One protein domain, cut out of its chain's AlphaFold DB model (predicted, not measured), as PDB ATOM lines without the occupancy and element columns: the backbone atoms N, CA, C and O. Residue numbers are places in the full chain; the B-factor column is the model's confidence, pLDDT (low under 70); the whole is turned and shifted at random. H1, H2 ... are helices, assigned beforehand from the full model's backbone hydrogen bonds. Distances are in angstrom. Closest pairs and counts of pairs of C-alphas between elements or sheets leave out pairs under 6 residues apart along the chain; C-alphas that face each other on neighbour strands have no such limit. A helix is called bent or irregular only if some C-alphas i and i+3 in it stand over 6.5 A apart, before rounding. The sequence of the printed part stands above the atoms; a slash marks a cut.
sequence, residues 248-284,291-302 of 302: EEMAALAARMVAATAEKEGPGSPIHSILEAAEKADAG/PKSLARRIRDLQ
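AT A GLANCE: This is residues 248 to 284 and 291 to 302 of the 302 residues of an uncharacterized protein of Brucella intermedia (UniProt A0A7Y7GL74). Two longer helices, H1 and H2, open as a V from the tight link between them, and short H3 sits in its mouth, touching both. The 49 printed residues hold three named helices in the order H1, H2, H3, and no named strand: all helix. The whole is compact, with a radius of gyration of the C-alphas of 10.6 A, and flat, spanning 27 by 25 by 12 A.

IN THESE COORDINATES: H1, residues 248 to 268, starts at C-alpha (-22.837, -19.509, 3.056) and measures 28.7 A; it has a kink of 47 degrees near residue 262 and is irregular, C-alphas 264 and 267 being 9.2 A apart. H2, residues 270 to 282, measures 18.6 A. H3, residues 294 to 299, ends at C-alpha (-29.933, -6.527, -3.012).

HOW THE PARTS SIT: H1, with residues 258 to 262 alone, and H2, with 271 to 272 alone, only just touch, with 3 pairs of C-alphas within 8 A, closest Ala 262 and Ile 271 at 6.2 A; the tilt is steep, 53 degrees, opposite ways. H3 touches residues 251 to 259 of H1 alone, closest C-alphas Ala 255 and Ile 298, 4.8 A, and residues 275 to 279 of H2 alone, closest C-alphas Leu 275 and Ala 295, 5.8 A. Every O i to N i+4 pair is within hydrogen-bond range in H2 and H3, and 15 of 17 in H1.

THE WHOLE: Residues 285 to 290 are not printed; C-alphas 284 and 291 are 16.2 A apart across the cut. The pLDDT is under 70 at residues 278 to 284, 291 and 302.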
ATOM      1  N   GLU A 248     -23.050 -20.932   3.294       78.81
ATOM      2  CA  GLU A 248     -22.837 -19.509   3.056       78.81
ATOM      3  C   GLU A 248     -22.476 -19.219   1.591       78.81
ATOM      4  O   GLU A 248     -23.049 -18.297   1.001       78.81
ATOM      5  N   GLU A 249     -21.620 -20.040   0.983       80.56
ATOM      6  CA  GLU A 249     -21.248 -19.989  -0.431       80.56
ATOM      7  C   GLU A 249     -22.423 -20.341  -1.342       80.56
ATOM      8  O   GLU A 249     -22.689 -19.607  -2.290       80.56
ATOM      9  N   MET A 250     -23.192 -21.392  -1.041       79.19
ATOM     10  CA  MET A 250     -24.409 -21.729  -1.786       79.19
ATOM     11  C   MET A 250     -25.452 -20.618  -1.685       79.19
ATOM     12  O   MET A 250     -26.064 -20.267  -2.691       79.19
ATOM     13  N   ALA A 251     -25.632 -20.013  -0.509       79.19
ATOM     14  CA  ALA A 251     -26.523 -18.868  -0.354       79.19
ATOM     15  C   ALA A 251     -26.018 -17.633  -1.127       79.19
ATOM     16  O   ALA A 251     -26.826 -16.879  -1.667       79.19
ATOM     17  N   ALA A 252     -24.702 -17.416  -1.210       80.81
ATOM     18  CA  ALA A 252     -24.114 -16.347  -2.017       80.81
ATOM     19  C   ALA A 252     -24.218 -16.625  -3.528       80.81
ATOM     20  O   ALA A 252     -24.533 -15.717  -4.298       80.81
ATOM     21  N   LEU A 253     -24.007 -17.870  -3.960       82.25
ATOM     22  CA  LEU A 253     -24.119 -18.296  -5.353       82.25
ATOM     23  C   LEU A 253     -25.571 -18.244  -5.831       82.25
ATOM     24  O   LEU A 253     -25.832 -17.725  -6.911       82.25
ATOM     25  N   ALA A 254     -26.517 -18.702  -5.008       79.25
ATOM     26  CA  ALA A 254     -27.943 -18.574  -5.277       79.25
ATOM     27  C   ALA A 254     -28.356 -17.099  -5.375       79.25
ATOM     28  O   ALA A 254     -29.064 -16.730  -6.306       79.25
ATOM     29  N   ALA A 255     -27.857 -16.235  -4.483       82.25
ATOM     30  CA  ALA A 255     -28.109 -14.798  -4.577       82.25
ATOM     31  C   ALA A 255     -27.547 -14.189  -5.875       82.25
ATOM     32  O   ALA A 255     -28.243 -13.425  -6.536       82.25
ATOM     33  N   ARG A 256     -26.329 -14.569  -6.288       83.19
ATOM     34  CA  ARG A 256     -25.737 -14.131  -7.566       83.19
ATOM     35  C   ARG A 256     -26.490 -14.660  -8.782       83.19
ATOM     36  O   ARG A 256     -26.689 -13.902  -9.721       83.19
ATOM     37  N   MET A 257     -26.918 -15.922  -8.778       82.69
ATOM     38  CA  MET A 257     -27.727 -16.483  -9.863       82.69
ATOM     39  C   MET A 257     -29.058 -15.749  -9.987       82.69
ATOM     40  O   MET A 257     -29.412 -15.357 -11.091       82.69
ATOM     41  N   VAL A 258     -29.746 -15.505  -8.869       82.44
ATOM     42  CA  VAL A 258     -31.030 -14.789  -8.858       82.44
ATOM     43  C   VAL A 258     -30.865 -13.320  -9.279       82.44
ATOM     44  O   VAL A 258     -31.690 -12.805 -10.031       82.44
ATOM     45  N   ALA A 259     -29.783 -12.652  -8.863       81.31
ATOM     46  CA  ALA A 259     -29.452 -11.299  -9.322       81.31
ATOM     47  C   ALA A 259     -29.142 -11.264 -10.830       81.31
ATOM     48  O   ALA A 259     -29.705 -10.444 -11.548       81.31
ATOM     49  N   ALA A 260     -28.326 -12.198 -11.330       82.12
ATOM     50  CA  ALA A 260     -27.988 -12.298 -12.750       82.12
ATOM     51  C   ALA A 260     -29.198 -12.672 -13.626       82.12
ATOM     52  O   ALA A 260     -29.289 -12.233 -14.774       82.12
ATOM     53  N   THR A 261     -30.146 -13.469 -13.114       80.94
ATOM     54  CA  THR A 261     -31.416 -13.725 -13.811       80.94
ATOM     55  C   THR A 261     -32.310 -12.493 -13.819       80.94
ATOM     56  O   THR A 261     -32.878 -12.193 -14.861       80.94
ATOM     57  N   ALA A 262     -32.376 -11.734 -12.719       81.00
ATOM     58  CA  ALA A 262     -33.124 -10.478 -12.684       81.00
ATOM     59  C   ALA A 262     -32.541  -9.439 -13.664       81.00
ATOM     60  O   ALA A 262     -33.292  -8.778 -14.374       81.00
ATOM     61  N   GLU A 263     -31.212  -9.354 -13.784       80.25
ATOM     62  CA  GLU A 263     -30.542  -8.481 -14.757       80.25
ATOM     63  C   GLU A 263     -30.818  -8.909 -16.210       80.25
ATOM     64  O   GLU A 263     -31.114  -8.068 -17.059       80.25
ATOM     65  N   LYS A 264     -30.801 -10.220 -16.504       81.81
ATOM     66  CA  LYS A 264     -31.154 -10.747 -17.837       81.81
ATOM     67  C   LYS A 264     -32.626 -10.561 -18.206       81.81
ATOM     68  O   LYS A 264     -32.926 -10.377 -19.383       81.81
ATOM     69  N   GLU A 265     -33.533 -10.663 -17.241       79.81
ATOM     70  CA  GLU A 265     -34.978 -10.501 -17.451       79.81
ATOM     71  C   GLU A 265     -35.404  -9.023 -17.549       79.81
ATOM     72  O   GLU A 265     -36.494  -8.723 -18.044       79.81
ATOM     73  N   GLY A 266     -34.540  -8.092 -17.133       76.31
ATOM     74  CA  GLY A 266     -34.788  -6.654 -17.194       76.31
ATOM     75  C   GLY A 266     -35.846  -6.170 -16.186       76.31
ATOM     76  O   GLY A 266     -36.288  -6.923 -15.316       76.31
ATOM     77  N   PRO A 267     -36.311  -4.908 -16.291       74.50
ATOM     78  CA  PRO A 267     -37.164  -4.272 -15.275       74.50
ATOM     79  C   PRO A 267     -38.554  -4.914 -15.089       74.50
ATOM     80  O   PRO A 267     -39.287  -4.523 -14.185       74.50
ATOM     81  N   GLY A 268     -38.930  -5.886 -15.928       74.12
ATOM     82  CA  GLY A 268     -40.178  -6.647 -15.824       74.12
ATOM     83  C   GLY A 268     -40.076  -7.958 -15.035       74.12
ATOM     84  O   GLY A 268     -41.067  -8.684 -14.969       74.12
ATOM     85  N   SER A 269     -38.911  -8.292 -14.463       77.81
ATOM     86  CA  SER A 269     -38.732  -9.559 -13.746       77.81
ATOM     87  C   SER A 269     -39.642  -9.661 -12.506       77.81
ATOM     88  O   SER A 269     -39.600  -8.778 -11.637       77.81
ATOM     89  N   PRO A 270     -40.396 -10.769 -12.333       80.62
ATOM     90  CA  PRO A 270     -41.144 -11.066 -11.106       80.62
ATOM     91  C   PRO A 270     -40.260 -11.130  -9.851       80.62
ATOM     92  O   PRO A 270     -40.761 -11.050  -8.733       80.62
ATOM     93  N   ILE A 271     -38.942 -11.271 -10.011       79.62
ATOM     94  CA  ILE A 271     -37.990 -11.333  -8.900       79.62
ATOM     95  C   ILE A 271     -37.966 -10.000  -8.135       79.62
ATOM     96  O   ILE A 271     -37.897 -10.016  -6.907       79.62
ATOM     97  N   HIS A 272     -38.104  -8.852  -8.810       77.81
ATOM     98  CA  HIS A 272     -38.115  -7.545  -8.143       77.81
ATOM     99  C   HIS A 272     -39.313  -7.384  -7.198       77.81
ATOM    100  O   HIS A 272     -39.139  -6.971  -6.052       77.81
ATOM    101  N   SER A 273     -40.513  -7.795  -7.623       78.56
ATOM    102  CA  SER A 273     -41.713  -7.717  -6.778       78.56
ATOM    103  C   SER A 273     -41.646  -8.679  -5.587       78.56
ATOM    104  O   SER A 273     -42.091  -8.343  -4.487       78.56
ATOM    105  N   ILE A 274     -41.027  -9.851  -5.766       79.81
ATOM    106  CA  ILE A 274     -40.786 -10.811  -4.679       79.81
ATOM    107  C   ILE A 274     -39.758 -10.261  -3.679       79.81
ATOM    108  O   ILE A 274     -39.945 -10.412  -2.471       79.81
ATOM    109  N   LEU A 275     -38.702  -9.586  -4.144       79.19
ATOM    110  CA  LEU A 275     -37.712  -8.941  -3.276       79.19
ATOM    111  C   LEU A 275     -38.315  -7.776  -2.472       79.19
ATOM    112  O   LEU A 275     -38.019  -7.648  -1.283       79.19
ATOM    113  N   GLU A 276     -39.190  -6.964  -3.071       76.25
ATOM    114  CA  GLU A 276     -39.933  -5.911  -2.359       76.25
ATOM    115  C   GLU A 276     -40.913  -6.487  -1.323       76.25
ATOM    116  O   GLU A 276     -41.048  -5.964  -0.212       76.25
ATOM    117  N   ALA A 277     -41.593  -7.588  -1.653       75.44
ATOM    118  CA  ALA A 277     -42.476  -8.279  -0.716       75.44
ATOM    119  C   ALA A 277     -41.695  -8.887   0.463       75.44
ATOM    120  O   ALA A 277     -42.127  -8.778   1.615       75.44
ATOM    121  N   ALA A 278     -40.523  -9.472   0.196       68.38
ATOM    122  CA  ALA A 278     -39.635 -10.009   1.222       68.38
ATOM    123  C   ALA A 278     -39.084  -8.912   2.153       68.38
ATOM    124  O   ALA A 278     -38.925  -9.148   3.348       68.38
ATOM    125  N   GLU A 279     -38.870  -7.692   1.655       65.94
ATOM    126  CA  GLU A 279     -38.449  -6.552   2.478       65.94
ATOM    127  C   GLU A 279     -39.509  -6.113   3.481       65.94
ATOM    128  O   GLU A 279     -39.194  -5.869   4.648       65.94
ATOM    129  N   LYS A 280     -40.776  -6.055   3.061       66.62
ATOM    130  CA  LYS A 280     -41.885  -5.744   3.974       66.62
ATOM    131  C   LYS A 280     -42.007  -6.797   5.078       66.62
ATOM    132  O   LYS A 280     -42.375  -6.460   6.202       66.62
ATOM    133  N   ALA A 281     -41.651  -8.049   4.782       62.94
ATOM    134  CA  ALA A 281     -41.621  -9.134   5.759       62.94
ATOM    135  C   ALA A 281     -40.397  -9.071   6.700       62.94
ATOM    136  O   ALA A 281     -40.545  -9.307   7.901       62.94
ATOM    137  N   ASP A 282     -39.210  -8.704   6.201       59.22
ATOM    138  CA  ASP A 282     -37.984  -8.585   7.010       59.22
ATOM    139  C   ASP A 282     -37.932  -7.280   7.842       59.22
ATOM    140  O   ASP A 282     -37.341  -7.268   8.921       59.22
ATOM    141  N   ALA A 283     -38.614  -6.204   7.424       58.47
ATOM    142  CA  ALA A 283     -38.734  -4.954   8.189       58.47
ATOM    143  C   ALA A 283     -39.614  -5.085   9.455       58.47
ATOM    144  O   ALA A 283     -39.452  -4.315  10.401       58.47
ATOM    145  N   GLY A 284     -40.511  -6.080   9.504       56.59
ATOM    146  CA  GLY A 284     -41.352  -6.389  10.671       56.59
ATOM    147  C   GLY A 284     -40.650  -7.212  11.761       56.59
ATOM    148  O   GLY A 284     -41.138  -7.295  12.891       56.59
ATOM    149  N   PRO A 291     -28.153 -14.735  10.492       63.44
ATOM    150  CA  PRO A 291     -27.482 -14.692   9.192       63.44
ATOM    151  C   PRO A 291     -28.311 -13.915   8.153       63.44
ATOM    152  O   PRO A 291     -29.534 -14.048   8.102       63.44
ATOM    153  N   LYS A 292     -27.649 -13.075   7.335       70.56
ATOM    154  CA  LYS A 292     -28.295 -12.227   6.309       70.56
ATOM    155  C   LYS A 292     -29.217 -13.065   5.407       70.56
ATOM    156  O   LYS A 292     -28.742 -14.031   4.809       70.56
ATOM    157  N   SER A 293     -30.485 -12.661   5.273       75.94
ATOM    158  CA  SER A 293     -31.468 -13.326   4.405       75.94
ATOM    159  C   SER A 293     -31.050 -13.282   2.928       75.94
ATOM    160  O   SER A 293     -30.327 -12.379   2.498       75.94
ATOM    161  N   LEU A 294     -31.507 -14.263   2.140       75.56
ATOM    162  CA  LEU A 294     -31.211 -14.364   0.704       75.56
ATOM    163  C   LEU A 294     -31.647 -13.096  -0.050       75.56
ATOM    164  O   LEU A 294     -30.876 -12.559  -0.837       75.56
ATOM    165  N   ALA A 295     -32.839 -12.569   0.256       73.88
ATOM    166  CA  ALA A 295     -33.362 -11.336  -0.335       73.88
ATOM    167  C   ALA A 295     -32.449 -10.129  -0.067       73.88
ATOM    168  O   ALA A 295     -32.185  -9.325  -0.959       73.88
ATOM    169  N   ARG A 296     -31.892 -10.043   1.147       77.62
ATOM    170  CA  ARG A 296     -30.934  -8.998   1.513       77.62
ATOM    171  C   ARG A 296     -29.595  -9.151   0.786       77.62
ATOM    172  O   ARG A 296     -29.023  -8.151   0.378       77.62
ATOM    173  N   ARG A 297     -29.115 -10.385   0.582       78.06
ATOM    174  CA  ARG A 297     -27.887 -10.670  -0.189       78.06
ATOM    175  C   ARG A 297     -28.044 -10.365  -1.683       78.06
ATOM    176  O   ARG A 297     -27.094  -9.890  -2.286       78.06
ATOM    177  N   ILE A 298     -29.218 -10.621  -2.269       77.25
ATOM    178  CA  ILE A 298     -29.514 -10.298  -3.678       77.25
ATOM    179  C   ILE A 298     -29.486  -8.782  -3.902       77.25
ATOM    180  O   ILE A 298     -28.979  -8.327  -4.918       77.25
ATOM    181  N   ARG A 299     -29.965  -7.993  -2.935       75.88
ATOM    182  CA  ARG A 299     -29.933  -6.527  -3.012       75.88
ATOM    183  C   ARG A 299     -28.546  -5.925  -2.826       75.88
ATOM    184  O   ARG A 299     -28.233  -4.963  -3.503       75.88
ATOM    185  N   ASP A 300     -27.712  -6.492  -1.950       74.56
ATOM    186  CA  ASP A 300     -26.304  -6.073  -1.819       74.56
ATOM    187  C   ASP A 300     -25.521  -6.258  -3.157       74.56
ATOM    188  O   ASP A 300     -24.390  -5.788  -3.263       74.56
ATOM    189  N   LEU A 301     -26.092  -6.952  -4.160       73.56
ATOM    190  CA  LEU A 301     -25.510  -7.228  -5.483       73.56
ATOM    191  C   LEU A 301     -26.155  -6.455  -6.658       73.56
ATOM    192  O   LEU A 301     -25.614  -6.541  -7.759       73.56
ATOM    193  N   GLN A 302     -27.291  -5.773  -6.453       66.00
ATOM    194  CA  GLN A 302     -27.997  -4.956  -7.461       66.00
ATOM    195  C   GLN A 302     -27.599  -3.484  -7.335       66.00
ATOM    196  O   GLN A 302     -27.487  -2.822  -8.389       66.00
TER     197      GLN A 302